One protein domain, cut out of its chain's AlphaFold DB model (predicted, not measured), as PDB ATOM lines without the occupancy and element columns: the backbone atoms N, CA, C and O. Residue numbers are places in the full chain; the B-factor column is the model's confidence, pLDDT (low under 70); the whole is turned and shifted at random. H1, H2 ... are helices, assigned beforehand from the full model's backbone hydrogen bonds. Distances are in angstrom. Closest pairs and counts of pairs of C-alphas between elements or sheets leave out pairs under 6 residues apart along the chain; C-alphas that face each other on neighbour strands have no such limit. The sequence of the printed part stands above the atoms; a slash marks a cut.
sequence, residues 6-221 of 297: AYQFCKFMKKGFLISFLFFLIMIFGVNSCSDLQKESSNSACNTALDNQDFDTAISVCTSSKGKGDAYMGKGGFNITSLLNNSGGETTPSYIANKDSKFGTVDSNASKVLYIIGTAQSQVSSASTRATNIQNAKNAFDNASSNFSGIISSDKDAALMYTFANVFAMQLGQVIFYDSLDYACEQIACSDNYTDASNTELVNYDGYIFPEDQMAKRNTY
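What this domain is: This is residues 6 to 221 of the 297 residues of an uncharacterized protein of Proteobacteria bacterium (UniProt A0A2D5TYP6). The body is built on a long helical hairpin, H9 and H10; at one end H5 packs on both, with H3 and H4 packed on H5, and at the other end H11 packs on residue 178 of H10 after a long stretch with no named element. H8 crosses H10 at a steep tilt and H6 packs on H8, while H1 and H2 are only loosely placed, H1 near H6 and H2 near H8 and H10. The printed part has 216 residues with eleven named helices, H1 to H11 in order, and no named strand; its class is all helix. It is compact, with a radius of gyration of the C-alphas of 18.7 A, yet elongated, spanning 61 by 35 by 31 A.

How they stand to each other: H1, residues 6 to 12, touches no helix. H2, residues 22 to 29, touches none either. H3, residues 44 to 51, and H4, residues 55 to 61, form a helical hairpin, closest at the C-alphas of Ala 49 and Ala 58, 5.0 A apart. H4 forms another with H5, residues 65 to 75, the closest C-alphas being Phe 55 and Ala 71 at 4.8 A. H6, residues 80 to 86, touches H8, residues 109 to 116, closest at the C-alphas of Asn 86 and Ile 116, 5.4 A. H7, residues 94 to 97, touches no helix. H9, residues 127 to 148, and H10, residues 156 to 178, form a hairpin at a shallow tilt of 30 degrees, closest at the C-alphas of Phe 141 and Ala 165, 4.7 A. H5, H9 and H10 make an up-and-down bundle, each running against the one before it; the closest C-alphas of H5 and H9 are Tyr 72 and Ala 144, 5.5 A. H8 touches residues 168 to 175 of H10 alone, closest at the C-alphas of Ala 110 and Gln 171, 5.0 A. H11, residues 211 to 219, only just touches H10, with 3 pairs of C-alphas within 8 A. Every O i to N i+4 pair is within hydrogen-bond range in H1, H3, H4, H5, H6, H8, H9, H10 and H11, and 3 of 4 are in H2; H7 is too short for such a pair.

Where its parts are: H1 begins at C-alpha 6, (149.175, 149.187, 119.580). H5 is 15.1 A long, H9 31.5 A, H10 32.9 A and H11 12.4 A. H10 begins at C-alpha 156, (145.487, 140.133, 109.259), and H11 ends at C-alpha 219, (134.814, 114.502, 141.145).

The domain as a whole: The C-alphas farthest apart, Ser 42 and Ser 191, are 61.7 A apart, and the printed part has no cut. The links H2 to H3, H7 to H8 and H10 to H11 are long. The mean pLDDT of the printed part is 76.1, with 67 residues under 70, among them residues 6 to 41 and 186 to 202.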
ATOM      1  N   ALA A   6     148.114 150.007 120.127       41.59
ATOM      2  CA  ALA A   6     149.175 149.187 119.580       41.59
ATOM      3  C   ALA A   6     150.496 149.960 119.322       41.59
ATOM      4  O   ALA A   6     151.570 149.363 119.388       41.59
ATOM      5  N   TYR A   7     150.477 151.298 119.199       42.34
ATOM      6  CA  TYR A   7     151.691 152.141 119.206       42.34
ATOM      7  C   TYR A   7     152.387 152.152 120.573       42.34
ATOM      8  O   TYR A   7     153.607 151.984 120.664       42.34
ATOM      9  N   GLN A   8     151.628 152.336 121.653       44.22
ATOM     10  CA  GLN A   8     152.198 152.387 123.005       44.22
ATOM     11  C   GLN A   8     152.629 150.999 123.481       44.22
ATOM     12  O   GLN A   8     153.649 150.870 124.156       44.22
ATOM     13  N   PHE A   9     151.918 149.961 123.050       44.56
ATOM     14  CA  PHE A   9     152.282 148.568 123.270       44.56
ATOM     15  C   PHE A   9     153.642 148.213 122.647       44.56
ATOM     16  O   PHE A   9     154.519 147.673 123.322       44.56
ATOM     17  N   CYS A  10     153.891 148.645 121.406       41.66
ATOM     18  CA  CYS A  10     155.199 148.530 120.749       41.66
ATOM     19  C   CYS A  10     156.326 149.272 121.491       41.66
ATOM     20  O   CYS A  10     157.478 148.832 121.500       41.66
ATOM     21  N   LYS A  11     156.016 150.409 122.124       33.62
ATOM     22  CA  LYS A  11     156.973 151.188 122.926       33.62
ATOM     23  C   LYS A  11     157.251 150.537 124.287       33.62
ATOM     24  O   LYS A  11     158.391 150.579 124.750       33.62
ATOM     25  N   PHE A  12     156.237 149.925 124.895       37.78
ATOM     26  CA  PHE A  12     156.336 149.150 126.131       37.78
ATOM     27  C   PHE A  12     157.229 147.910 125.947       37.78
ATOM     28  O   PHE A  12     158.131 147.687 126.750       37.78
ATOM     29  N   MET A  13     157.111 147.207 124.814       36.97
ATOM     30  CA  MET A  13     157.939 146.037 124.476       36.97
ATOM     31  C   MET A  13     159.455 146.307 124.378       36.97
ATOM     32  O   MET A  13     160.253 145.383 124.512       36.97
ATOM     33  N   LYS A  14     159.887 147.562 124.172       31.14
ATOM     34  CA  LYS A  14     161.319 147.930 124.131       31.14
ATOM     35  C   LYS A  14     161.975 148.043 125.512       31.14
ATOM     36  O   LYS A  14     163.198 148.139 125.587       31.14
ATOM     37  N   LYS A  15     161.201 148.059 126.602       30.92
ATOM     38  CA  LYS A  15     161.713 148.096 127.978       30.92
ATOM     39  C   LYS A  15     161.527 146.708 128.585       30.92
ATOM     40  O   LYS A  15     160.432 146.369 129.006       30.92
ATOM     41  N   GLY A  16     162.587 145.899 128.542       34.31
ATOM     42  CA  GLY A  16     162.564 144.485 128.919       34.31
ATOM     43  C   GLY A  16     161.852 144.229 130.248       34.31
ATOM     44  O   GLY A  16     162.297 144.697 131.292       34.31
ATOM     45  N   PHE A  17     160.752 143.480 130.182       33.34
ATOM     46  CA  PHE A  17     159.991 143.034 131.339       33.34
ATOM     47  C   PHE A  17     159.583 141.568 131.143       33.34
ATOM     48  O   PHE A  17     159.118 141.171 130.077       33.34
ATOM     49  N   LEU A  18     159.849 140.750 132.160       36.34
ATOM     50  CA  LEU A  18     159.686 139.297 132.158       36.34
ATOM     51  C   LEU A  18     158.291 138.925 132.680       36.34
ATOM     52  O   LEU A  18     158.059 139.009 133.879       36.34
ATOM     53  N   ILE A  19     157.393 138.442 131.811       42.16
ATOM     54  CA  ILE A  19     156.213 137.649 132.209       42.16
ATOM     55  C   ILE A  19     156.072 136.470 131.233       42.16
ATOM     56  O   ILE A  19     155.588 136.602 130.111       42.16
ATOM     57  N   SER A  20     156.543 135.296 131.648       43.06
ATOM     58  CA  SER A  20     156.524 134.078 130.832       43.06
ATOM     59  C   SER A  20     155.099 133.700 130.371       43.06
ATOM     60  O   SER A  20     154.131 133.858 131.117       43.06
ATOM     61  N   PHE A  21     155.008 133.219 129.126       43.38
ATOM     62  CA  PHE A  21     153.834 132.843 128.315       43.38
ATOM     63  C   PHE A  21     152.922 133.967 127.775       43.38
ATOM     64  O   PHE A  21     152.817 134.109 126.556       43.38
ATOM     65  N   LEU A  22     152.308 134.817 128.606       46.22
ATOM     66  CA  LEU A  22     151.382 135.858 128.109       46.22
ATOM     67  C   LEU A  22     152.117 137.012 127.404       46.22
ATOM     68  O   LEU A  22     151.696 137.473 126.344       46.22
ATOM     69  N   PHE A  23     153.279 137.412 127.931       45.19
ATOM     70  CA  PHE A  23     154.165 138.372 127.270       45.19
ATOM     71  C   PHE A  23     154.794 137.774 126.010       45.19
ATOM     72  O   PHE A  23     155.087 138.504 125.079       45.19
ATOM     73  N   PHE A  24     154.960 136.449 125.943       44.78
ATOM     74  CA  PHE A  24     155.466 135.744 124.763       44.78
ATOM     75  C   PHE A  24     154.433 135.732 123.626       44.78
ATOM     76  O   PHE A  24     154.789 136.034 122.492       44.78
ATOM     77  N   LEU A  25     153.150 135.515 123.938       50.66
ATOM     78  CA  LEU A  25     152.026 135.653 123.000       50.66
ATOM     79  C   LEU A  25     151.956 137.082 122.432       50.66
ATOM     80  O   LEU A  25     151.785 137.288 121.241       50.66
ATOM     81  N   ILE A  26     152.206 138.074 123.278       51.50
ATOM     82  CA  ILE A  26     152.317 139.490 122.920       51.50
ATOM     83  C   ILE A  26     153.583 139.790 122.082       51.50
ATOM     84  O   ILE A  26     153.519 140.547 121.111       51.50
ATOM     85  N   MET A  27     154.723 139.169 122.409       40.38
ATOM     86  CA  MET A  27     156.011 139.414 121.750       40.38
ATOM     87  C   MET A  27     156.105 138.786 120.355       40.38
ATOM     88  O   MET A  27     156.652 139.418 119.456       40.38
ATOM     89  N   ILE A  28     155.555 137.582 120.144       42.59
ATOM     90  CA  ILE A  28     155.576 136.884 118.843       42.59
ATOM     91  C   ILE A  28     154.807 137.676 117.777       42.59
ATOM     92  O   ILE A  28     155.233 137.729 116.623       42.59
ATOM     93  N   PHE A  29     153.708 138.334 118.163       46.91
ATOM     94  CA  PHE A  29     152.869 139.106 117.238       46.91
ATOM     95  C   PHE A  29     153.189 140.595 117.199       46.91
ATOM     96  O   PHE A  29     152.723 141.285 116.301       46.91
ATOM     97  N   GLY A  30     153.972 141.104 118.149       44.50
ATOM     98  CA  GLY A  30     154.177 142.535 118.341       44.50
ATOM     99  C   GLY A  30     155.491 143.105 117.809       44.50
ATOM    100  O   GLY A  30     155.757 144.256 118.106       44.50
ATOM    101  N   VAL A  31     156.345 142.376 117.077       39.75
ATOM    102  CA  VAL A  31     157.631 142.943 116.589       39.75
ATOM    103  C   VAL A  31     157.730 143.155 115.075       39.75
ATOM    104  O   VAL A  31     158.437 144.068 114.660       39.75
ATOM    105  N   ASN A  32     156.986 142.414 114.244       39.25
ATOM    106  CA  ASN A  32     157.025 142.595 112.777       39.25
ATOM    107  C   ASN A  32     155.887 143.473 112.221       39.25
ATOM    108  O   ASN A  32     156.003 144.001 111.121       39.25
ATOM    109  N   SER A  33     154.807 143.666 112.979       41.66
ATOM    110  CA  SER A  33     153.587 144.390 112.572       41.66
ATOM    111  C   SER A  33     153.403 145.732 113.288       41.66
ATOM    112  O   SER A  33     152.437 146.440 113.010       41.66
ATOM    113  N   CYS A  34     154.343 146.144 114.154       42.81
ATOM    114  CA  CYS A  34     154.286 147.433 114.858       42.81
ATOM    115  C   CYS A  34     154.065 148.631 113.930       42.81
ATOM    116  O   CYS A  34     153.375 149.559 114.313       42.81
ATOM    117  N   SER A  35     154.633 148.625 112.724       41.16
ATOM    118  CA  SER A  35     154.467 149.712 111.750       41.16
ATOM    119  C   SER A  35     152.995 149.952 111.380       41.16
ATOM    120  O   SER A  35     152.517 151.083 111.451       41.16
ATOM    121  N   ASP A  36     152.251 148.898 111.036       43.50
ATOM    122  CA  ASP A  36     150.837 149.004 110.636       43.50
ATOM    123  C   ASP A  36     149.899 149.109 111.850       43.50
ATOM    124  O   ASP A  36     148.938 149.886 111.865       43.50
ATOM    125  N   LEU A  37     150.271 148.463 112.957       47.84
ATOM    126  CA  LEU A  37     149.641 148.617 114.267       47.84
ATOM    127  C   LEU A  37     149.841 150.020 114.884       47.84
ATOM    128  O   LEU A  37     149.245 150.329 115.909       47.84
ATOM    129  N   GLN A  38     150.584 150.939 114.268       50.38
ATOM    130  CA  GLN A  38     150.777 152.309 114.773       50.38
ATOM    131  C   GLN A  38     149.857 153.361 114.145       50.38
ATOM    132  O   GLN A  38     149.811 154.492 114.624       50.38
ATOM    133  N   LYS A  39     149.085 153.010 113.110       60.59
ATOM    134  CA  LYS A  39     148.259 153.992 112.398       60.59
ATOM    135  C   LYS A  39     146.948 154.301 113.130       60.59
ATOM    136  O   LYS A  39     146.166 153.394 113.415       60.59
ATOM    137  N   GLU A  40     146.720 155.571 113.451       64.12
ATOM    138  CA  GLU A  40     145.433 156.052 113.966       64.12
ATOM    139  C   GLU A  40     144.319 155.865 112.931       64.12
ATOM    140  O   GLU A  40     144.573 155.769 111.725       64.12
ATOM    141  N   SER A  41     143.069 155.814 113.399       67.44
ATOM    142  CA  SER A  41     141.933 155.808 112.486       67.44
ATOM    143  C   SER A  41     141.882 157.133 111.733       67.44
ATOM    144  O   SER A  41     142.089 158.196 112.315       67.44
ATOM    145  N   SER A  42     141.539 157.092 110.446       78.00
ATOM    146  CA  SER A  42     141.194 158.310 109.703       78.00
ATOM    147  C   SER A  42     139.864 158.916 110.169       78.00
ATOM    148  O   SER A  42     139.534 160.034 109.785       78.00
ATOM    149  N   ASN A  43     139.087 158.186 110.979       85.94
ATOM    150  CA  ASN A  43     137.866 158.674 111.603       85.94
ATOM    151  C   ASN A  43     138.181 159.281 112.980       85.94
ATOM    152  O   ASN A  43     138.425 158.551 113.945       85.94
ATOM    153  N   SER A  44     138.123 160.609 113.085       86.25
ATOM    154  CA  SER A  44     138.378 161.332 114.336       86.25
ATOM    155  C   SER A  44     137.419 160.942 115.463       86.25
ATOM    156  O   SER A  44     137.857 160.854 116.604       86.25
ATOM    157  N   ALA A  45     136.154 160.621 115.161       90.94
ATOM    158  CA  ALA A  45     135.184 160.182 116.167       90.94
ATOM    159  C   ALA A  45     135.569 158.832 116.793       90.94
ATOM    160  O   ALA A  45     135.392 158.635 117.992       90.94
ATOM    161  N   CYS A  46     136.148 157.926 115.998       89.38
ATOM    162  CA  CYS A  46     136.693 156.660 116.497       89.38
ATOM    163  C   CYS A  46     137.865 156.895 117.450       89.38
ATOM    164  O   CYS A  46     137.866 156.349 118.549       89.38
ATOM    165  N   ASN A  47     138.815 157.755 117.073       85.81
ATOM    166  CA  ASN A  47     139.946 158.073 117.947       85.81
ATOM    167  C   ASN A  47     139.467 158.717 119.257       85.81
ATOM    168  O   ASN A  47     139.870 158.281 120.325       85.81
ATOM    169  N   THR A  48     138.535 159.676 119.195       89.75
ATOM    170  CA  THR A  48     137.963 160.307 120.396       89.75
ATOM    171  C   THR A  48     137.254 159.306 121.306       89.75
ATOM    172  O   THR A  48     137.428 159.366 122.520       89.75
ATOM    173  N   ALA A  49     136.469 158.380 120.748       92.94
ATOM    174  CA  ALA A  49     135.790 157.362 121.543       92.94
ATOM    175  C   ALA A  49     136.788 156.412 122.231       92.94
ATOM    176  O   ALA A  49     136.651 156.139 123.421       92.94
ATOM    177  N   LEU A  50     137.828 155.970 121.514       87.75
ATOM    178  CA  LEU A  50     138.897 155.133 122.071       87.75
ATOM    179  C   LEU A  50     139.695 155.859 123.164       87.75
ATOM    180  O   LEU A  50     139.936 155.282 124.223       87.75
ATOM    181  N   ASP A  51     140.055 157.124 122.940       85.50
ATOM    182  CA  ASP A  51     140.798 157.948 123.902       85.50
ATOM    183  C   ASP A  51     140.004 158.174 125.194       85.50
ATOM    184  O   ASP A  51     140.560 158.127 126.294       85.50
ATOM    185  N   ASN A  52     138.690 158.368 125.067       90.00
ATOM    186  CA  ASN A  52     137.777 158.524 126.200       90.00
ATOM    187  C   ASN A  52     137.385 157.190 126.851       90.00
ATOM    188  O   ASN A  52     136.639 157.202 127.829       90.00
ATOM    189  N   GLN A  53     137.858 156.056 126.323       90.69
ATOM    190  CA  GLN A  53     137.462 154.708 126.749       90.69
ATOM    191  C   GLN A  53     135.946 154.467 126.667       90.69
ATOM    192  O   GLN A  53     135.393 153.613 127.359       90.69
ATOM    193  N   ASP A  54     135.267 155.194 125.778       93.94
ATOM    194  CA  ASP A  54     133.875 154.954 125.420       93.94
ATOM    195  C   ASP A  54     133.829 153.838 124.371       93.94
ATOM    196  O   ASP A  54     133.691 154.056 123.163       93.94
ATOM    197  N   PHE A  55     134.044 152.613 124.851       93.75
ATOM    198  CA  PHE A  55     134.197 151.444 123.993       93.75
ATOM    199  C   PHE A  55     132.916 151.089 123.237       93.75
ATOM    200  O   PHE A  55     133.000 150.575 122.125       93.75
ATOM    201  N   ASP A  56     131.742 151.396 123.790       94.94
ATOM    202  CA  ASP A  56     130.468 151.168 123.104       94.94
ATOM    203  C   ASP A  56     130.317 152.099 121.901       94.94
ATOM    204  O   ASP A  56     130.027 151.635 120.791       94.94
ATOM    205  N   THR A  57     130.620 153.388 122.077       95.81
ATOM    206  CA  THR A  57     130.681 154.315 120.945       95.81
ATOM    207  C   THR A  57     131.761 153.877 119.964       95.81
ATOM    208  O   THR A  57     131.474 153.768 118.771       95.81
ATOM    209  N   ALA A  58     132.968 153.546 120.430       93.19
ATOM    210  CA  ALA A  58     134.079 153.134 119.573       93.19
ATOM    211  C   ALA A  58     133.740 151.903 118.712       93.19
ATOM    212  O   ALA A  58     133.996 151.921 117.508       93.19
ATOM    213  N   ILE A  59     133.080 150.878 119.271       93.38
ATOM    214  CA  ILE A  59     132.599 149.703 118.518       93.38
ATOM    215  C   ILE A  59     131.691 150.126 117.351       93.38
ATOM    216  O   ILE A  59     131.771 149.542 116.267       93.38
ATOM    217  N   SER A  60     130.844 151.138 117.557       93.88
ATOM    218  CA  SER A  60     129.895 151.607 116.541       93.88
ATOM    219  C   SER A  60     130.528 152.496 115.462       93.88
ATOM    220  O   SER A  60     130.161 152.388 114.292       93.88
ATOM    221  N   VAL A  61     131.484 153.360 115.825       94.06
ATOM    222  CA  VAL A  61     132.030 154.385 114.913       94.06
ATOM    223  C   VAL A  61     133.329 153.966 114.222       94.06
ATOM    224  O   VAL A  61     133.667 154.493 113.158       94.06
ATOM    225  N   CYS A  62     134.092 153.043 114.810       90.00
ATOM    226  CA  CYS A  62     135.319 152.545 114.205       90.00
ATOM    227  C   CYS A  62     134.985 151.596 113.050       90.00
ATOM    228  O   CYS A  62     134.177 150.683 113.189       90.00
ATOM    229  N   THR A  63     135.620 151.792 111.896       89.88
ATOM    230  CA  THR A  63     135.387 150.968 110.697       89.88
ATOM    231  C   THR A  63     136.507 149.968 110.436       89.88
ATOM    232  O   THR A  63     136.245 148.916 109.860       89.88
ATOM    233  N   SER A  64     137.733 150.260 110.880       86.88
ATOM    234  CA  SER A  64     138.868 149.346 110.760       86.88
ATOM    235  C   SER A  64     138.794 148.220 111.789       86.88
ATOM    236  O   SER A  64     138.367 148.431 112.929       86.88
ATOM    237  N   SER A  65     139.276 147.034 111.409       87.12
ATOM    238  CA  SER A  65     139.373 145.876 112.307       87.12
ATOM    239  C   SER A  65     140.206 146.185 113.543       87.12
ATOM    240  O   SER A  65     139.847 145.793 114.646       87.12
ATOM    241  N   LYS A  66     141.259 146.987 113.377       81.44
ATOM    242  CA  LYS A  66     142.085 147.485 114.470       81.44
ATOM    243  C   LYS A  66     141.313 148.363 115.458       81.44
ATOM    244  O   LYS A  66     141.318 148.072 116.644       81.44
ATOM    245  N   GLY A  67     140.624 149.410 114.987       85.50
ATOM    246  CA  GLY A  67     139.890 150.318 115.877       85.50
ATOM    247  C   GLY A  67     138.745 149.610 116.606       85.50
ATOM    248  O   GLY A  67     138.534 149.826 117.795       85.50
ATOM    249  N   LYS A  68     138.049 148.698 115.915       88.25
ATOM    250  CA  LYS A  68     137.063 147.815 116.553       88.25
ATOM    251  C   LYS A  68     137.714 146.857 117.546       88.25
ATOM    252  O   LYS A  68     137.147 146.616 118.604       88.25
ATOM    253  N   GLY A  69     138.887 146.323 117.213       86.88
ATOM    254  CA  GLY A  69     139.670 145.438 118.069       86.88
ATOM    255  C   GLY A  69     140.033 146.120 119.377       86.88
ATOM    256  O   GLY A  69     139.675 145.615 120.434       86.88
ATOM    257  N   ASP A  70     140.624 147.311 119.299       83.94
ATOM    258  CA  ASP A  70     140.950 148.143 120.460       83.94
ATOM    259  C   ASP A  70     139.705 148.402 121.328       83.94
ATOM    260  O   ASP A  70     139.766 148.291 122.552       83.94
ATOM    261  N   ALA A  71     138.553 148.675 120.705       91.12
ATOM    262  CA  ALA A  71     137.305 148.914 121.421       91.12
ATOM    263  C   ALA A  71     136.773 147.658 122.134       91.12
ATOM    264  O   ALA A  71     136.470 147.694 123.327       91.12
ATOM    265  N   TYR A  72     136.695 146.527 121.432       90.56
ATOM    266  CA  TYR A  72     136.242 145.264 122.011       90.56
ATOM    267  C   TYR A  72     137.177 144.757 123.115       90.56
ATOM    268  O   TYR A  72     136.709 144.335 124.173       90.56
ATOM    269  N   MET A  73     138.490 144.812 122.885       89.44
ATOM    270  CA  MET A  73     139.492 144.398 123.866       89.44
ATOM    271  C   MET A  73     139.472 145.321 125.088       89.44
ATOM    272  O   MET A  73     139.501 144.843 126.223       89.44
ATOM    273  N   GLY A  74     139.321 146.630 124.865       90.88
ATOM    274  CA  GLY A  74     139.188 147.615 125.930       90.88
ATOM    275  C   GLY A  74     137.934 147.417 126.778       90.88
ATOM    276  O   GLY A  74     138.023 147.484 128.003       90.88
ATOM    277  N   LYS A  75     136.804 147.054 126.155       93.19
ATOM    278  CA  LYS A  75     135.571 146.653 126.855       93.19
ATOM    279  C   LYS A  75     135.769 145.412 127.733       93.19
ATOM    280  O   LYS A  75     135.112 145.281 128.760       93.19
ATOM    281  N   GLY A  76     136.696 144.529 127.357       93.00
ATOM    282  CA  GLY A  76     137.143 143.393 128.168       93.00
ATOM    283  C   GLY A  76     138.167 143.738 129.257       93.00
ATOM    284  O   GLY A  76     138.664 142.839 129.928       93.00
ATOM    285  N   GLY A  77     138.516 145.017 129.425       90.81
ATOM    286  CA  GLY A  77     139.515 145.495 130.384       90.81
ATOM    287  C   GLY A  77     140.954 145.486 129.857       90.81
ATOM    288  O   GLY A  77     141.848 145.983 130.540       90.81
ATOM    289  N   PHE A  78     141.198 144.996 128.635       87.31
ATOM    290  CA  PHE A  78     142.505 145.057 127.978       87.31
ATOM    291  C   PHE A  78     142.661 146.382 127.218       87.31
ATOM    292  O   PHE A  78     142.491 146.457 126.002       87.31
ATOM    293  N   ASN A  79     142.957 147.450 127.956       81.94
ATOM    294  CA  ASN A  79     143.186 148.791 127.415       81.94
ATOM    295  C   ASN A  79     144.508 149.391 127.925       81.94
ATOM    296  O   ASN A  79     145.186 148.817 128.778       81.94
ATOM    297  N   ILE A  80     144.875 150.566 127.402       70.38
ATOM    298  CA  ILE A  80     146.121 151.259 127.767       70.38
ATOM    299  C   ILE A  80     146.184 151.540 129.268       70.38
ATOM    300  O   ILE A  80     147.241 151.360 129.864       70.38
ATOM    301  N   THR A  81     145.092 151.996 129.881       75.44
ATOM    302  CA  THR A  81     145.076 152.336 131.307       75.44
ATOM    303  C   THR A  81     145.376 151.111 132.154       75.44
ATOM    304  O   THR A  81     146.268 151.169 132.998       75.44
ATOM    305  N   SER A  82     144.709 149.990 131.886       78.19
ATOM    306  CA  SER A  82     144.966 148.742 132.598       78.19
ATOM    307  C   SER A  82     146.388 148.246 132.346       78.19
ATOM    308  O   SER A  82     147.088 147.895 133.285       78.19
ATOM    309  N   LEU A  83     146.884 148.309 131.108       75.25
ATOM    310  CA  LEU A  83     148.265 147.929 130.801       75.25
ATOM    311  C   LEU A  83     149.291 148.801 131.527       75.25
ATOM    312  O   LEU A  83     150.247 148.272 132.076       75.25
ATOM    313  N   LEU A  84     149.113 150.122 131.561       73.19
ATOM    314  CA  LEU A  84     150.030 151.020 132.262       73.19
ATOM    315  C   LEU A  84     150.012 150.754 133.765       73.19
ATOM    316  O   LEU A  84     151.075 150.591 134.362       73.19
ATOM    317  N   ASN A  85     148.820 150.652 134.348       76.94
ATOM    318  CA  ASN A  85     148.645 150.483 135.787       76.94
ATOM    319  C   ASN A  85     149.071 149.088 136.269       76.94
ATOM    320  O   ASN A  85     149.580 148.957 137.378       76.94
ATOM    321  N   ASN A  86     148.910 148.069 135.422       79.25
ATOM    322  CA  ASN A  86     149.070 146.661 135.791       79.25
ATOM    323  C   ASN A  86     150.281 146.008 135.095       79.25
ATOM    324  O   ASN A  86     150.496 144.800 135.182       79.25
ATOM    325  N   SER A  87     151.110 146.798 134.405       65.88
ATOM    326  CA  SER A  87     152.317 146.315 133.714       65.88
ATOM    327  C   SER A  87     153.378 145.740 134.647       65.88
ATOM    328  O   SER A  87     154.210 144.962 134.190       65.88
ATOM    329  N   GLY A  88     153.352 146.102 135.934       64.19
ATOM    330  CA  GLY A  88     154.273 145.586 136.948       64.19
ATOM    331  C   GLY A  88     154.072 144.107 137.287       64.19
ATOM    332  O   GLY A  88     154.910 143.537 137.981       64.19
ATOM    333  N   GLY A  89     153.002 143.484 136.780       65.75
ATOM    334  CA  GLY A  89     152.620 142.121 137.129       65.75
ATOM    335  C   GLY A  89     152.081 142.008 138.555       65.75
ATOM    336  O   GLY A  89     152.305 142.871 139.404       65.75
ATOM    337  N   GLU A  90     151.346 140.932 138.819       73.50
ATOM    338  CA  GLU A  90     150.901 140.631 140.175       73.50
ATOM    339  C   GLU A  90     152.059 140.018 140.967       73.50
ATOM    340  O   GLU A  90     152.697 139.061 140.521       73.50
ATOM    341  N   THR A  91     152.338 140.550 142.157       77.69
ATOM    342  CA  THR A  91     153.183 139.837 143.120       77.69
ATOM    343  C   THR A  91     152.443 138.591 143.573       77.69
ATOM    344  O   THR A  91     151.316 138.717 144.049       77.69
ATOM    345  N   THR A  92     153.076 137.420 143.479       77.69
ATOM    346  CA  THR A  92     152.486 136.160 143.945       77.69
ATOM    347  C   THR A  92     151.942 136.325 145.368       77.69
ATOM    348  O   THR A  92     152.722 136.626 146.279       77.69
ATOM    349  N   PRO A  93     150.624 136.161 145.581       79.69
ATOM    350  CA  PRO A  93     150.033 136.322 146.899       79.69
ATOM    351  C   PRO A  93     150.615 135.329 147.908       79.69
ATOM    352  O   PRO A  93     150.983 134.207 147.560       79.69
ATOM    353  N   SER A  94     150.665 135.708 149.187       77.19
ATOM    354  CA  SER A  94     151.238 134.867 150.252       77.19
ATOM    355  C   SER A  94     150.537 133.514 150.409       77.19
ATOM    356  O   SER A  94     151.172 132.535 150.800       77.19
ATOM    357  N   TYR A  95     149.248 133.448 150.073       73.19
ATOM    358  CA  TYR A  95     148.455 132.222 150.095       73.19
ATOM    359  C   TYR A  95     148.803 131.262 148.939       73.19
ATOM    360  O   TYR A  95     148.666 130.049 149.084       73.19
ATOM    361  N   ILE A  96     149.360 131.784 147.839       79.38
ATOM    362  CA  ILE A  96     149.929 131.000 146.732       79.38
ATOM    363  C   ILE A  96     151.378 130.594 147.030       79.38
ATOM    364  O   ILE A  96     151.793 129.478 146.722       79.38
ATOM    365  N   ALA A  97     152.154 131.476 147.665       70.88
ATOM    366  CA  ALA A  97     153.597 131.315 147.856       70.88
ATOM    367  C   ALA A  97     154.020 130.053 148.645       70.88
ATOM    368  O   ALA A  97     155.172 129.641 148.557       70.88
ATOM    369  N   ASN A  98     153.108 129.418 149.390       60.72
ATOM    370  CA  ASN A  98     153.397 128.245 150.227       60.72
ATOM    371  C   ASN A  98     152.966 126.895 149.608       60.72
ATOM    372  O   ASN A  98     152.956 125.873 150.301       60.72
ATOM    373  N   LYS A  99     152.583 126.863 148.324       61.09
ATOM    374  CA  LYS A  99     151.807 125.749 147.744       61.09
ATOM    375  C   LYS A  99     152.605 124.636 147.066       61.09
ATOM    376  O   LYS A  99     152.127 123.501 147.079       61.09
ATOM    377  N   ASP A 100     153.837 124.896 146.623       51.72
ATOM    378  CA  ASP A 100     154.684 123.879 145.965       51.72
ATOM    379  C   ASP A 100     154.938 122.637 146.843       51.72
ATOM    380  O   ASP A 100     155.244 121.562 146.333       51.72
ATOM    381  N   SER A 101     154.783 122.754 148.168       54.62
ATOM    382  CA  SER A 101     154.982 121.644 149.110       54.62
ATOM    383  C   SER A 101     153.747 120.764 149.361       54.62
ATOM    384  O   SER A 101     153.906 119.685 149.928       54.62
ATOM    385  N   LYS A 102     152.537 121.199 148.968       56.66
ATOM    386  CA  LYS A 102     151.272 120.509 149.302       56.66
ATOM    387  C   LYS A 102     150.359 120.197 148.112       56.66
ATOM    388  O   LYS A 102     149.640 119.214 148.192       56.66
ATOM    389  N   PHE A 103     150.374 121.010 147.053       59.31
ATOM    390  CA  PHE A 103     149.304 121.015 146.039       59.31
ATOM    391  C   PHE A 103     149.824 121.008 144.584       59.31
ATOM    392  O   PHE A 103     149.132 121.371 143.643       59.31
ATOM    393  N   GLY A 104     151.092 120.635 144.373       64.12
ATOM    394  CA  GLY A 104     151.726 120.664 143.050       64.12
ATOM    395  C   GLY A 104     151.921 122.077 142.476       64.12
ATOM    396  O   GLY A 104     151.777 123.082 143.170       64.12
ATOM    397  N   THR A 105     152.304 122.159 141.197       75.62
ATOM    398  CA  THR A 105     152.557 123.441 140.521       75.62
ATOM    399  C   THR A 105     151.244 124.102 140.105       75.62
ATOM    400  O   THR A 105     150.527 123.582 139.252       75.62
ATOM    401  N   VAL A 106     150.963 125.272 140.678       79.44
ATOM    402  CA  VAL A 106     149.779 126.086 140.367       79.44
ATOM    403  C   VAL A 106     149.850 126.691 138.957       79.44
ATOM    404  O   VAL A 106     150.886 127.225 138.544       79.44
ATOM    405  N   ASP A 107     148.736 126.667 138.219       80.94
ATOM    406  CA  ASP A 107     148.602 127.430 136.976       80.94
ATOM    407  C   ASP A 107     148.190 128.873 137.298       80.94
ATOM    408  O   ASP A 107     147.079 129.150 137.744       80.94
ATOM    409  N   SER A 108     149.115 129.805 137.063       84.69
ATOM    410  CA  SER A 108     148.949 131.246 137.306       84.69
ATOM    411  C   SER A 108     148.720 132.054 136.025       84.69
ATOM    412  O   SER A 108     148.925 133.268 135.997       84.69
ATOM    413  N   ASN A 109     148.384 131.413 134.903       80.88
ATOM    414  CA  ASN A 109     148.175 132.143 133.651       80.88
ATOM    415  C   ASN A 109     146.901 132.986 133.692       80.88
ATOM    416  O   ASN A 109     146.922 134.147 133.271       80.88
ATOM    417  N   ALA A 110     145.825 132.436 134.250       85.88
ATOM    418  CA  ALA A 110     144.564 133.144 134.327       85.88
ATOM    419  C   ALA A 110     144.628 134.308 135.330       85.88
ATOM    420  O   ALA A 110     144.171 135.398 134.994       85.88
ATOM    421  N   SER A 111     145.296 134.152 136.481       88.44
ATOM    422  CA  SER A 111     145.511 135.252 137.438       88.44
ATOM    423  C   SER A 111     146.276 136.429 136.824       88.44
ATOM    424  O   SER A 111     145.883 137.585 136.986       88.44
ATOM    425  N   LYS A 112     147.294 136.166 135.993       85.56
ATOM    426  CA  LYS A 112     147.988 137.221 135.228       85.56
ATOM    427  C   LYS A 112     147.045 137.961 134.281       85.56
ATOM    428  O   LYS A 112     147.137 139.183 134.166       85.56
ATOM    429  N   VAL A 113     146.144 137.243 133.605       89.19
ATOM    430  CA  VAL A 113     145.114 137.866 132.760       89.19
ATOM    431  C   VAL A 113     144.182 138.727 133.605       89.19
ATOM    432  O   VAL A 113     143.949 139.877 133.233       89.19
ATOM    433  N   LEU A 114     143.705 138.219 134.747       92.25
ATOM    434  CA  LEU A 114     142.861 138.976 135.677       92.25
ATOM    435  C   LEU A 114     143.542 140.263 136.134       92.25
ATOM    436  O   LEU A 114     142.913 141.319 136.122       92.25
ATOM    437  N   TYR A 115     144.830 140.193 136.473       90.38
ATOM    438  CA  TYR A 115     145.597 141.357 136.899       90.38
ATOM    439  C   TYR A 115     145.708 142.396 135.787       90.38
ATOM    440  O   TYR A 115     145.459 143.581 136.011       90.38
ATOM    441  N   ILE A 116     146.008 141.955 134.561       87.06
ATOM    442  CA  ILE A 116     146.082 142.837 133.392       87.06
ATOM    443  C   ILE A 116     144.758 143.555 133.160       87.06
ATOM    444  O   ILE A 116     144.788 144.759 132.931       87.06
ATOM    445  N   ILE A 117     143.618 142.865 133.256       91.25
ATOM    446  CA  ILE A 117     142.298 143.473 133.028       91.25
ATOM    447  C   ILE A 117     141.725 144.200 134.257       91.25
ATOM    448  O   ILE A 117     140.594 144.675 134.208       91.25
ATOM    449  N   GLY A 118     142.475 144.299 135.361       92.31
ATOM    450  CA  GLY A 118     142.048 145.048 136.546       92.31
ATOM    451  C   GLY A 118     141.062 144.310 137.457       92.31
ATOM    452  O   GLY A 118     140.306 144.954 138.178       92.31
ATOM    453  N   THR A 119     141.007 142.979 137.384       94.00
ATOM    454  CA  THR A 119     140.021 142.139 138.089       94.00
ATOM    455  C   THR A 119     140.659 141.140 139.061       94.00
ATOM    456  O   THR A 119     139.940 140.379 139.700       94.00
ATOM    457  N   ALA A 120     141.985 141.130 139.225       91.31
ATOM    458  CA  ALA A 120     142.628 140.229 140.184       91.31
ATOM    459  C   ALA A 120     142.157 140.488 141.626       91.31
ATOM    460  O   ALA A 120     141.678 141.575 141.957       91.31
ATOM    461  N   GLN A 121     142.334 139.498 142.505       89.25
ATOM    462  CA  GLN A 121     141.949 139.583 143.920       89.25
ATOM    463  C   GLN A 121     142.540 140.819 144.614       89.25
ATOM    464  O   GLN A 121     141.847 141.488 145.384       89.25
ATOM    465  N   SER A 122     143.787 141.161 144.279       88.00
ATOM    466  CA  SER A 122     144.504 142.329 144.795       88.00
ATOM    467  C   SER A 122     143.891 143.676 144.373       88.00
ATOM    468  O   SER A 122     144.110 144.686 145.041       88.00
ATOM    469  N   GLN A 123     143.109 143.703 143.289       92.00
ATOM    470  CA  GLN A 123     142.460 144.897 142.732       92.00
ATOM    471  C   GLN A 123     140.964 144.956 143.075       92.00
ATOM    472  O   GLN A 123     140.412 146.032 143.298       92.00
ATOM    473  N   VAL A 124     140.305 143.798 143.134       92.75
ATOM    474  CA  VAL A 124     138.876 143.652 143.425       92.75
ATOM    475  C   VAL A 124     138.717 142.567 144.485       92.75
ATOM    476  O   VAL A 124     138.768 141.380 144.185       92.75
ATOM    477  N   SER A 125     138.492 142.955 145.739       89.50
ATOM    478  CA  SER A 125     138.475 142.017 146.874       89.50
ATOM    479  C   SER A 125     137.220 141.137 146.943       89.50
ATOM    480  O   SER A 125     137.289 139.990 147.386       89.50
ATOM    481  N   SER A 126     136.073 141.638 146.477       91.12
ATOM    482  CA  SER A 126     134.800 140.909 146.475       91.12
ATOM    483  C   SER A 126     134.782 139.815 145.404       91.12
ATOM    484  O   SER A 126     134.813 140.117 144.211       91.12
ATOM    485  N   ALA A 127     134.652 138.552 145.822       89.00
ATOM    486  CA  ALA A 127     134.555 137.407 144.910       89.00
ATOM    487  C   ALA A 127     133.346 137.502 143.963       89.00
ATOM    488  O   ALA A 127     133.476 137.244 142.771       89.00
ATOM    489  N   SER A 128     132.186 137.957 144.449       91.75
ATOM    490  CA  SER A 128     130.993 138.148 143.610       91.75
ATOM    491  C   SER A 128     131.168 139.261 142.571       91.75
ATOM    492  O   SER A 128     130.717 139.133 141.429       91.75
ATOM    493  N   THR A 129     131.866 140.339 142.938       95.88
ATOM    494  CA  THR A 129     132.203 141.422 142.003       95.88
ATOM    495  C   THR A 129     133.204 140.936 140.959       95.88
ATOM    496  O   THR A 129     132.997 141.173 139.769       95.88
ATOM    497  N   ARG A 130     134.242 140.188 141.366       94.94
ATOM    498  CA  ARG A 130     135.184 139.558 140.428       94.94
ATOM    499  C   ARG A 130     134.477 138.627 139.458       94.94
ATOM    500  O   ARG A 130     134.653 138.792 138.260       94.94
ATOM    501  N   ALA A 131     133.626 137.725 139.943       95.44
ATOM    502  CA  ALA A 131     132.856 136.814 139.096       95.44
ATOM    503  C   ALA A 131     132.065 137.568 138.013       95.44
ATOM    504  O   ALA A 131     132.110 137.218 136.834       95.44
ATOM    505  N   THR A 132     131.402 138.663 138.402       96.81
ATOM    506  CA  THR A 132     130.657 139.529 137.475       96.81
ATOM    507  C   THR A 132     131.581 140.187 136.447       96.81
ATOM    508  O   THR A 132     131.299 140.154 135.248       96.81
ATOM    509  N   ASN A 133     132.711 140.746 136.887       97.06
ATOM    510  CA  ASN A 133     133.685 141.393 136.009       97.06
ATOM    511  C   ASN A 133     134.315 140.405 135.020       97.06
ATOM    512  O   ASN A 133     134.401 140.705 133.831       97.06
ATOM    513  N   ILE A 134     134.682 139.208 135.481       97.25
ATOM    514  CA  ILE A 134     135.223 138.122 134.654       97.25
ATOM    515  C   ILE A 134     134.205 137.706 133.598       97.25
ATOM    516  O   ILE A 134     134.552 137.590 132.423       97.25
ATOM    517  N   GLN A 135     132.938 137.527 133.980       97.06
ATOM    518  CA  GLN A 135     131.883 137.162 133.037       97.06
ATOM    519  C   GLN A 135     131.652 138.259 131.988       97.06
ATOM    520  O   GLN A 135     131.517 137.954 130.801       97.06
ATOM    521  N   ASN A 136     131.646 139.529 132.397       96.75
ATOM    522  CA  ASN A 136     131.502 140.667 131.488       96.75
ATOM    523  C   ASN A 136     132.684 140.776 130.518       96.75
ATOM    524  O   ASN A 136     132.473 140.918 129.311       96.75
ATOM    525  N   ALA A 137     133.912 140.650 131.024       97.12
ATOM    526  CA  ALA A 137     135.116 140.673 130.208       97.12
ATOM    527  C   ALA A 137     135.134 139.506 129.216       97.12
ATOM    528  O   ALA A 137     135.345 139.705 128.019       97.12
ATOM    529  N   LYS A 138     134.801 138.296 129.676       96.81
ATOM    530  CA  LYS A 138     134.676 137.121 128.814       96.81
ATOM    531  C   LYS A 138     133.645 137.340 127.707       96.81
ATOM    532  O   LYS A 138     133.947 137.063 126.551       96.81
ATOM    533  N   ASN A 139     132.469 137.880 128.030       96.50
ATOM    534  CA  ASN A 139     131.443 138.192 127.034       96.50
ATOM    535  C   ASN A 139     131.939 139.225 126.009       96.50
ATOM    536  O   ASN A 139     131.643 139.106 124.821       96.50
ATOM    537  N   ALA A 140     132.708 140.230 126.440       95.44
ATOM    538  CA  ALA A 140     133.311 141.204 125.535       95.44
ATOM    539  C   ALA A 140     134.297 140.539 124.560       95.44
ATOM    540  O   ALA A 140     134.215 140.780 123.355       95.44
ATOM    541  N   PHE A 141     135.162 139.646 125.049       96.19
ATOM    542  CA  PHE A 141     136.094 138.896 124.207       96.19
ATOM    543  C   PHE A 141     135.388 137.894 123.279       96.19
ATOM    544  O   PHE A 141     135.735 137.793 122.104       96.19
ATOM    545  N   ASP A 142     134.343 137.208 123.744       96.56
ATOM    546  CA  ASP A 142     133.527 136.329 122.896       96.56
ATOM    547  C   ASP A 142     132.852 137.113 121.758       96.56
ATOM    548  O   ASP A 142     132.870 136.681 120.601       96.56
ATOM    549  N   ASN A 143     132.324 138.303 122.061       94.62
ATOM    550  CA  ASN A 143     131.755 139.207 121.060       94.62
ATOM    551  C   ASN A 143     132.809 139.684 120.055       94.62
ATOM    552  O   ASN A 143     132.533 139.713 118.855       94.62
ATOM    553  N   ALA A 144     134.020 139.997 120.521       93.56
ATOM    554  CA  ALA A 144     135.144 140.368 119.666       93.56
ATOM    555  C   ALA A 144     135.486 139.239 118.682       93.56
ATOM    556  O   ALA A 144     135.511 139.440 117.469       93.56
ATOM    557  N   SER A 145     135.672 138.019 119.201       95.38
ATOM    558  CA  SER A 145     135.935 136.827 118.392       95.38
ATOM    559  C   SER A 145     134.830 136.606 117.353       95.38
ATOM    560  O   SER A 145     135.114 136.382 116.177       95.38
ATOM    561  N   SER A 146     133.564 136.696 117.762       96.00
ATOM    562  CA  SER A 146     132.425 136.556 116.849       96.00
ATOM    563  C   SER A 146     132.484 137.581 115.710       96.00
ATOM    564  O   SER A 146     132.361 137.210 114.542       96.00
ATOM    565  N   ASN A 147     132.779 138.846 116.033       93.75
ATOM    566  CA  ASN A 147     132.842 139.940 115.064       93.75
ATOM    567  C   ASN A 147     133.927 139.741 113.993       93.75
ATOM    568  O   ASN A 147     133.689 140.029 112.822       93.75
ATOM    569  N   PHE A 148     135.095 139.220 114.376       94.31
ATOM    570  CA  PHE A 148     136.213 139.035 113.447       94.31
ATOM    571  C   PHE A 148     136.164 137.726 112.658       94.31
ATOM    572  O   PHE A 148     136.746 137.658 111.577       94.31
ATOM    573  N   SER A 149     135.456 136.704 113.155       94.19
ATOM    574  CA  SER A 149     135.471 135.337 112.609       94.19
ATOM    575  C   SER A 149     135.259 135.238 111.089       94.19
ATOM    576  O   SER A 149     135.878 134.398 110.441       94.19
ATOM    577  N   GLY A 150     134.435 136.113 110.503       93.94
ATOM    578  CA  GLY A 150     134.123 136.109 109.070       93.94
ATOM    579  C   GLY A 150     135.159 136.781 108.162       93.94
ATOM    580  O   GLY A 150     135.065 136.641 106.946       93.94
ATOM    581  N   ILE A 151     136.131 137.511 108.718       92.88
ATOM    582  CA  ILE A 151     137.065 138.347 107.939       92.88
ATOM    583  C   ILE A 151     138.543 138.029 108.185       92.88
ATOM    584  O   ILE A 151     139.407 138.578 107.503       92.88
ATOM    585  N   ILE A 152     138.848 137.099 109.096       93.19
ATOM    586  CA  ILE A 152     140.227 136.716 109.441       93.19
ATOM    587  C   ILE A 152     141.048 136.208 108.244       93.19
ATOM    588  O   ILE A 152     142.265 136.319 108.257       93.19
ATOM    589  N   SER A 153     140.422 135.670 107.191       91.81
ATOM    590  CA  SER A 153     141.138 135.201 105.988       91.81
ATOM    591  C   SER A 153     141.654 136.335 105.101       91.81
ATOM    592  O   SER A 153     142.606 136.142 104.350       91.81
ATOM    593  N   SER A 154     140.995 137.495 105.136       90.81
ATOM    594  CA  SER A 154     141.286 138.647 104.272       90.81
ATOM    595  C   SER A 154     141.942 139.805 105.016       90.81
ATOM    596  O   SER A 154     142.515 140.686 104.381       90.81
ATOM    597  N   ASP A 155     141.849 139.817 106.345       88.31
ATOM    598  CA  ASP A 155     142.342 140.890 107.198       88.31
ATOM    599  C   ASP A 155     143.202 140.311 108.332       88.31
ATOM    600  O   ASP A 155     142.719 139.612 109.228       88.31
ATOM    601  N   LYS A 156     144.503 140.615 108.282       85.56
ATOM    602  CA  LYS A 156     145.487 140.133 109.259       85.56
ATOM    603  C   LYS A 156     145.314 140.773 110.634       85.56
ATOM    604  O   LYS A 156     145.569 140.101 111.633       85.56
ATOM    605  N   ASP A 157     144.856 142.024 110.697       81.75
ATOM    606  CA  ASP A 157     144.571 142.693 111.969       81.75
ATOM    607  C   ASP A 157     143.361 142.033 112.628       81.75
ATOM    608  O   ASP A 157     143.388 141.734 113.821       81.75
ATOM    609  N   ALA A 158     142.326 141.717 111.842       88.19
ATOM    610  CA  ALA A 158     141.185 140.948 112.331       88.19
ATOM    611  C   ALA A 158     141.605 139.557 112.825       88.19
ATOM    612  O   ALA A 158     141.168 139.135 113.893       88.19
ATOM    613  N   ALA A 159     142.477 138.854 112.095       88.25
ATOM    614  CA  ALA A 159     143.002 137.553 112.512       88.25
ATOM    615  C   ALA A 159     143.791 137.627 113.831       88.25
ATOM    616  O   ALA A 159     143.662 136.751 114.694       88.25
ATOM    617  N   LEU A 160     144.565 138.695 114.025       81.88
ATOM    618  CA  LEU A 160     145.290 138.934 115.267       81.88
ATOM    619  C   LEU A 160     144.339 139.239 116.435       81.88
ATOM    620  O   LEU A 160     144.443 138.614 117.491       81.88
ATOM    621  N   MET A 161     143.378 140.146 116.244       86.44
ATOM    622  CA  MET A 161     142.385 140.484 117.273       86.44
ATOM    623  C   MET A 161     141.514 139.281 117.637       86.44
ATOM    624  O   MET A 161     141.257 139.034 118.813       86.44
ATOM    625  N   TYR A 162     141.122 138.485 116.642       91.06
ATOM    626  CA  TYR A 162     140.436 137.212 116.834       91.06
ATOM    627  C   TYR A 162     141.246 136.261 117.718       91.06
ATOM    628  O   TYR A 162     140.709 135.670 118.654       91.06
ATOM    629  N   THR A 163     142.548 136.144 117.460       87.31
ATOM    630  CA  THR A 163     143.445 135.303 118.258       87.31
ATOM    631  C   THR A 163     143.477 135.766 119.712       87.31
ATOM    632  O   THR A 163     143.219 134.967 120.611       87.31
ATOM    633  N   PHE A 164     143.741 137.053 119.957       85.50
ATOM    634  CA  PHE A 164     143.805 137.586 121.319       85.50
ATOM    635  C   PHE A 164     142.478 137.440 122.056       85.50
ATOM    636  O   PHE A 164     142.464 136.940 123.177       85.50
ATOM    637  N   ALA A 165     141.363 137.785 121.417       92.50
ATOM    638  CA  ALA A 165     140.040 137.619 121.996       92.50
ATOM    639  C   ALA A 165     139.803 136.176 122.476       92.50
ATOM    640  O   ALA A 165     139.372 135.962 123.607       92.50
ATOM    641  N   ASN A 166     140.158 135.175 121.664       92.88
ATOM    642  CA  ASN A 166     140.002 133.775 122.056       92.88
ATOM    643  C   ASN A 166     140.976 133.354 123.172       92.88
ATOM    644  O   ASN A 166     140.574 132.585 124.040       92.88
ATOM    645  N   VAL A 167     142.212 133.872 123.214       87.88
ATOM    646  CA  VAL A 167     143.143 133.622 124.335       87.88
ATOM    647  C   VAL A 167     142.572 134.155 125.645       87.88
ATOM    648  O   VAL A 167     142.488 133.414 126.621       87.88
ATOM    649  N   PHE A 168     142.152 135.420 125.674       91.75
ATOM    650  CA  PHE A 168     141.602 136.027 126.885       91.75
ATOM    651  C   PHE A 168     140.304 135.327 127.312       91.75
ATOM    652  O   PHE A 168     140.168 134.950 128.473       91.75
ATOM    653  N   ALA A 169     139.382 135.068 126.379       94.88
ATOM    654  CA  ALA A 169     138.138 134.357 126.674       94.88
ATOM    655  C   ALA A 169     138.374 132.933 127.208       94.88
ATOM    656  O   ALA A 169     137.649 132.494 128.102       94.88
ATOM    657  N   MET A 170     139.395 132.229 126.702       91.00
ATOM    658  CA  MET A 170     139.801 130.914 127.200       91.00
ATOM    659  C   MET A 170     140.294 130.991 128.643       91.00
ATOM    660  O   MET A 170     139.799 130.245 129.481       91.00
ATOM    661  N   GLN A 171     141.213 131.914 128.941       90.50
ATOM    662  CA  GLN A 171     141.774 132.086 130.286       90.50
ATOM    663  C   GLN A 171     140.676 132.443 131.297       90.50
ATOM    664  O   GLN A 171     140.557 131.798 132.333       90.50
ATOM    665  N   LEU A 172     139.786 133.385 130.963       94.62
ATOM    666  CA  LEU A 172     138.639 133.724 131.816       94.62
ATOM    667  C   LEU A 172     137.632 132.571 131.939       94.62
ATOM    668  O   LEU A 172     137.030 132.373 132.992       94.62
ATOM    669  N   GLY A 173     137.453 131.790 130.871       92.31
ATOM    670  CA  GLY A 173     136.640 130.579 130.886       92.31
ATOM    671  C   GLY A 173     137.188 129.515 131.837       92.31
ATOM    672  O   GLY A 173     136.399 128.859 132.510       92.31
ATOM    673  N   GLN A 174     138.513 129.382 131.937       87.94
ATOM    674  CA  GLN A 174     139.158 128.491 132.898       87.94
ATOM    675  C   GLN A 174     138.938 128.953 134.340       87.94
ATOM    676  O   GLN A 174     138.656 128.102 135.174       87.94
ATOM    677  N   VAL A 175     138.962 130.263 134.622       91.62
ATOM    678  CA  VAL A 175     138.606 130.785 135.959       91.62
ATOM    679  C   VAL A 175     137.159 130.445 136.306       91.62
ATOM    680  O   VAL A 175     136.893 129.816 137.320       91.62
ATOM    681  N   ILE A 176     136.212 130.778 135.420       91.81
ATOM    682  CA  ILE A 176     134.785 130.467 135.628       91.81
ATOM    683  C   ILE A 176     134.554 128.959 135.787       91.81
ATOM    684  O   ILE A 176     133.592 128.545 136.430       91.81
ATOM    685  N   PHE A 177     135.383 128.129 135.153       87.12
ATOM    686  CA  PHE A 177     135.216 126.689 135.208       87.12
ATOM    687  C   PHE A 177     135.882 126.059 136.427       87.12
ATOM    688  O   PHE A 177     135.181 125.371 137.151       87.12
ATOM    689  N   TYR A 178     137.184 126.232 136.644       83.56
ATOM    690  CA  TYR A 178     137.924 125.544 137.707       83.56
ATOM    691  C   TYR A 178     137.791 126.244 139.053       83.56
ATOM    692  O   TYR A 178     137.421 125.614 140.037       83.56
ATOM    693  N   ASP A 179     137.975 127.554 139.050       83.75
ATOM    694  CA  ASP A 179     138.077 128.410 140.229       83.75
ATOM    695  C   ASP A 179     136.699 128.969 140.659       83.75
ATOM    696  O   ASP A 179     136.522 130.113 141.072       83.75
ATOM    697  N   SER A 180     135.665 128.146 140.466       81.94
ATOM    698  CA  SER A 180     134.278 128.438 140.847       81.94
ATOM    699  C   SER A 180     133.806 127.588 142.027       81.94
ATOM    700  O   SER A 180     132.606 127.576 142.320       81.94
ATOM    701  N   LEU A 181     134.683 126.736 142.553       77.31
ATOM    702  CA  LEU A 181     134.373 125.822 143.638       77.31
ATOM    703  C   LEU A 181     134.800 126.446 144.955       77.31
ATOM    704  O   LEU A 181     135.923 126.898 145.113       77.31
ATOM    705  N   ASP A 182     133.930 126.361 145.949       75.62
ATOM    706  CA  ASP A 182     134.243 126.657 147.346       75.62
ATOM    707  C   ASP A 182     135.063 125.548 148.034       75.62
ATOM    708  O   ASP A 182     135.203 125.550 149.261       75.62
ATOM    709  N   TYR A 183     135.592 124.597 147.253       73.56
ATOM    710  CA  TYR A 183     136.459 123.523 147.718       73.56
ATOM    711  C   TYR A 183     137.350 122.936 146.619       73.56
ATOM    712  O   TYR A 183     137.023 122.966 145.434       73.56
ATOM    713  N   ALA A 184     138.430 122.291 147.054       74.25
ATOM    714  CA  ALA A 184     139.302 121.463 146.231       74.25
ATOM    715  C   ALA A 184     139.386 120.034 146.805       74.25
ATOM    716  O   ALA A 184     139.043 119.823 147.973       74.25
ATOM    717  N   CYS A 185     139.847 119.061 146.010       72.81
ATOM    718  CA  CYS A 185     140.025 117.669 146.449       72.81
ATOM    719  C   CYS A 185     141.501 117.268 146.356       72.81
ATOM    720  O   CYS A 185     142.089 117.440 145.294       72.81
ATOM    721  N   GLU A 186     142.067 116.644 147.395       66.00
ATOM    722  CA  GLU A 186     143.438 116.080 147.378       66.00
ATOM    723  C   GLU A 186     143.503 114.660 146.782       66.00
ATOM    724  O   GLU A 186     144.545 114.214 146.306       66.00
ATOM    725  N   GLN A 187     142.375 113.940 146.751       62.69
ATOM    726  CA  GLN A 187     142.299 112.577 146.214       62.69
ATOM    727  C   GLN A 187     141.052 112.337 145.354       62.69
ATOM    728  O   GLN A 187     140.065 113.073 145.410       62.69
ATOM    729  N   ILE A 188     141.079 111.237 144.592       56.12
ATOM    730  CA  ILE A 188     140.006 110.807 143.676       56.12
ATOM    731  C   ILE A 188     138.660 110.621 144.397       56.12
ATOM    732  O   ILE A 188     137.615 110.900 143.818       56.12
ATOM    733  N   ALA A 189     138.665 110.189 145.662       59.19
ATOM    734  CA  ALA A 189     137.438 109.986 146.434       59.19
ATOM    735  C   ALA A 189     136.771 111.296 146.897       59.19
ATOM    736  O   ALA A 189     135.623 111.256 147.328       59.19
ATOM    737  N   CYS A 190     137.487 112.429 146.823       66.50
ATOM    738  CA  CYS A 190     137.064 113.739 147.326       66.50
ATOM    739  C   CYS A 190     136.378 113.680 148.711       66.50
ATOM    740  O   CYS A 190     135.351 114.304 148.956       66.50
ATOM    741  N   SER A 191     136.921 112.858 149.613       57.62
ATOM    742  CA  SER A 191     136.465 112.745 151.003       57.62
ATOM    743  C   SER A 191     136.921 113.924 151.865       57.62
ATOM    744  O   SER A 191     136.299 114.212 152.884       57.62
ATOM    745  N   ASP A 192     137.977 114.608 151.425       54.84
ATOM    746  CA  ASP A 192     138.595 115.750 152.085       54.84
ATOM    747  C   ASP A 192     138.327 117.007 151.247       54.84
ATOM    748  O   ASP A 192     139.087 117.343 150.338       54.84
ATOM    749  N   ASN A 193     137.198 117.669 151.517       57.38
ATOM    750  CA  ASN A 193     136.853 118.951 150.903       57.38
ATOM    751  C   ASN A 193     137.505 120.080 151.704       57.38
ATOM    752  O   ASN A 193     137.161 120.294 152.869       57.38
ATOM    753  N   TYR A 194     138.394 120.847 151.078       57.84
ATOM    754  CA  TYR A 194     138.908 122.080 151.673       57.84
ATOM    755  C   TYR A 194     137.842 123.178 151.580       57.84
ATOM    756  O   TYR A 194     137.862 123.971 150.652       57.84
ATOM    757  N   THR A 195     136.885 123.221 152.506       56.66
ATOM    758  CA  THR A 195     135.861 124.277 152.493       56.66
ATOM    759  C   THR A 195     136.466 125.641 152.864       56.66
ATOM    760  O   THR A 195     137.126 125.767 153.902       56.66
ATOM    761  N   ASP A 196     136.189 126.635 152.018       57.84
ATOM    762  CA  ASP A 196     136.598 128.058 151.985       57.84
ATOM    763  C   ASP A 196     136.834 128.745 153.358       57.84
ATOM    764  O   ASP A 196     137.818 129.452 153.553       57.84
ATOM    765  N   ALA A 197     136.034 128.465 154.393       54.03
ATOM    766  CA  ALA A 197     136.100 129.211 155.661       54.03
ATOM    767  C   ALA A 197     137.409 129.060 156.476       54.03
ATOM    768  O   ALA A 197     137.616 129.801 157.438       54.03
ATOM    769  N   SER A 198     138.275 128.089 156.164       50.41
ATOM    770  CA  SER A 198     139.537 127.850 156.898       50.41
ATOM    771  C   SER A 198     140.768 127.644 156.010       50.41
ATOM    772  O   SER A 198     141.869 127.540 156.549       50.41
ATOM    773  N   ASN A 199     140.605 127.622 154.682       58.16
ATOM    774  CA  ASN A 199     141.703 127.549 153.714       58.16
ATOM    775  C   ASN A 199     141.690 128.818 152.868       58.16
ATOM    776  O   ASN A 199     141.141 128.846 151.769       58.16
ATOM    777  N   THR A 200     142.297 129.879 153.402       58.16
ATOM    778  CA  THR A 200     142.408 131.187 152.736       58.16
ATOM    779  C   THR A 200     143.190 131.134 151.427       58.16
ATOM    780  O   THR A 200     143.318 132.146 150.744       58.16
ATOM    781  N   GLU A 201     143.750 129.974 151.093       62.03
ATOM    782  CA  GLU A 201     144.508 129.750 149.885       62.03
ATOM    783  C   GLU A 201     143.699 129.302 148.667       62.03
ATOM    784  O   GLU A 201     144.291 129.200 147.595       62.03
ATOM    785  N   LEU A 202     142.400 129.033 148.822       69.69
ATOM    786  CA  LEU A 202     141.475 128.763 147.719       69.69
ATOM    787  C   LEU A 202     140.493 129.930 147.620       69.69
ATOM    788  O   LEU A 202     139.433 129.920 148.245       69.69
ATOM    789  N   VAL A 203     140.874 130.979 146.891       79.12
ATOM    790  CA  VAL A 203     140.017 132.150 146.721       79.12
ATOM    791  C   VAL A 203     139.303 132.054 145.385       79.12
ATOM    792  O   VAL A 203     139.873 132.376 144.354       79.12
ATOM    793  N   ASN A 204     138.007 131.745 145.429       85.50
ATOM    794  CA  ASN A 204     137.155 131.746 144.243       85.50
ATOM    795  C   ASN A 204     137.371 132.991 143.362       85.50
ATOM    796  O   ASN A 204     137.313 134.141 143.836       85.50
ATOM    797  N   TYR A 205     137.504 132.763 142.061       89.00
ATOM    798  CA  TYR A 205     137.713 133.785 141.040       89.00
ATOM    799  C   TYR A 205     139.002 134.613 141.218       89.00
ATOM    800  O   TYR A 205     138.983 135.828 140.986       89.00
ATOM    801  N   ASP A 206     140.101 134.012 141.667       88.50
ATOM    802  CA  ASP A 206     141.443 134.603 141.724       88.50
ATOM    803  C   ASP A 206     142.348 134.207 140.534       88.50
ATOM    804  O   ASP A 206     143.357 134.871 140.272       88.50
ATOM    805  N   GLY A 207     141.951 133.192 139.760       89.12
ATOM    806  CA  GLY A 207     142.647 132.709 138.571       89.12
ATOM    807  C   GLY A 207     143.925 131.908 138.838       89.12
ATOM    808  O   GLY A 207     144.680 131.669 137.890       89.12
ATOM    809  N   TYR A 208     144.182 131.508 140.081       87.31
ATOM    810  CA  TYR A 208     145.217 130.546 140.444       87.31
ATOM    811  C   TYR A 208     144.600 129.149 140.458       87.31
ATOM    812  O   TYR A 208     143.978 128.737 141.425       87.31
ATOM    813  N   ILE A 209     144.762 128.409 139.359       83.31
ATOM    814  CA  ILE A 209     144.119 127.102 139.200       83.31
ATOM    815  C   ILE A 209     145.034 126.021 139.768       83.31
ATOM    816  O   ILE A 209     146.112 125.744 139.225       83.31
ATOM    817  N   PHE A 210     144.581 125.373 140.834       80.69
ATOM    818  CA  PHE A 210     145.286 124.277 141.479       80.69
ATOM    819  C   PHE A 210     144.972 122.928 140.808       80.69
ATOM    820  O   PHE A 210     143.864 122.713 140.300       80.69
ATOM    821  N   PRO A 211     145.917 121.970 140.802       78.12
ATOM    822  CA  PRO A 211     145.650 120.581 140.417       78.12
ATOM    823  C   PRO A 211     144.434 119.965 141.129       78.12
ATOM    824  O   PRO A 211     143.694 119.168 140.542       78.12
ATOM    825  N   GLU A 212     144.196 120.363 142.372       77.12
ATOM    826  CA  GLU A 212     143.099 119.921 143.224       77.12
ATOM    827  C   GLU A 212     141.758 120.533 142.818       77.12
ATOM    828  O   GLU A 212     140.741 119.860 142.966       77.12
ATOM    829  N   ASP A 213     141.731 121.733 142.225       78.75
ATOM    830  CA  ASP A 213     140.516 122.303 141.616       78.75
ATOM    831  C   ASP A 213     140.137 121.512 140.368       78.75
ATOM    832  O   ASP A 213     138.970 121.203 140.116       78.75
ATOM    833  N   GLN A 214     141.143 121.130 139.576       78.06
ATOM    834  CA  GLN A 214     140.934 120.275 138.412       78.06
ATOM    835  C   GLN A 214     140.435 118.896 138.839       78.06
ATOM    836  O   GLN A 214     139.569 118.319 138.180       78.06
ATOM    837  N   MET A 215     140.962 118.361 139.941       74.81
ATOM    838  CA  MET A 215     140.484 117.112 140.522       74.81
ATOM    839  C   MET A 215     139.073 117.243 141.077       74.81
ATOM    840  O   MET A 215     138.241 116.380 140.802       74.81
ATOM    841  N   ALA A 216     138.774 118.340 141.760       76.50
ATOM    842  CA  ALA A 216     137.437 118.640 142.221       76.50
ATOM    843  C   ALA A 216     136.467 118.720 141.048       76.50
ATOM    844  O   ALA A 216     135.525 117.947 141.010       76.50
ATOM    845  N   LYS A 217     136.749 119.459 139.975       77.62
ATOM    846  CA  LYS A 217     135.874 119.470 138.786       77.62
ATOM    847  C   LYS A 217     135.649 118.103 138.139       77.62
ATOM    848  O   LYS A 217     134.609 117.922 137.507       77.62
ATOM    849  N   ARG A 218     136.577 117.151 138.280       69.62
ATOM    850  CA  ARG A 218     136.375 115.758 137.842       69.62
ATOM    851  C   ARG A 218     135.463 114.963 138.788       69.62
ATOM    852  O   ARG A 218     134.768 114.065 138.322       69.62
ATOM    853  N   ASN A 219     135.429 115.306 140.078       67.38
ATOM    854  CA  ASN A 219     134.814 114.502 141.145       67.38
ATOM    855  C   ASN A 219     133.532 115.122 141.763       67.38
ATOM    856  O   ASN A 219     132.635 114.394 142.179       67.38
ATOM    857  N   THR A 220     133.410 116.454 141.786       57.22
ATOM    858  CA  THR A 220     132.369 117.299 142.418       57.22
ATOM    859  C   THR A 220     130.944 116.992 141.975       57.22
ATOM    860  O   THR A 220     129.985 117.222 142.708       57.22
ATOM    861  N   TYR A 221     130.761 116.476 140.769       55.41
ATOM    862  CA  TYR A 221     129.439 116.362 140.162       55.41
ATOM    863  C   TYR A 221     128.677 115.074 140.544       55.41
ATOM    864  O   TYR A 221     127.590 114.818 140.016       55.41
TER     865      TYR A 221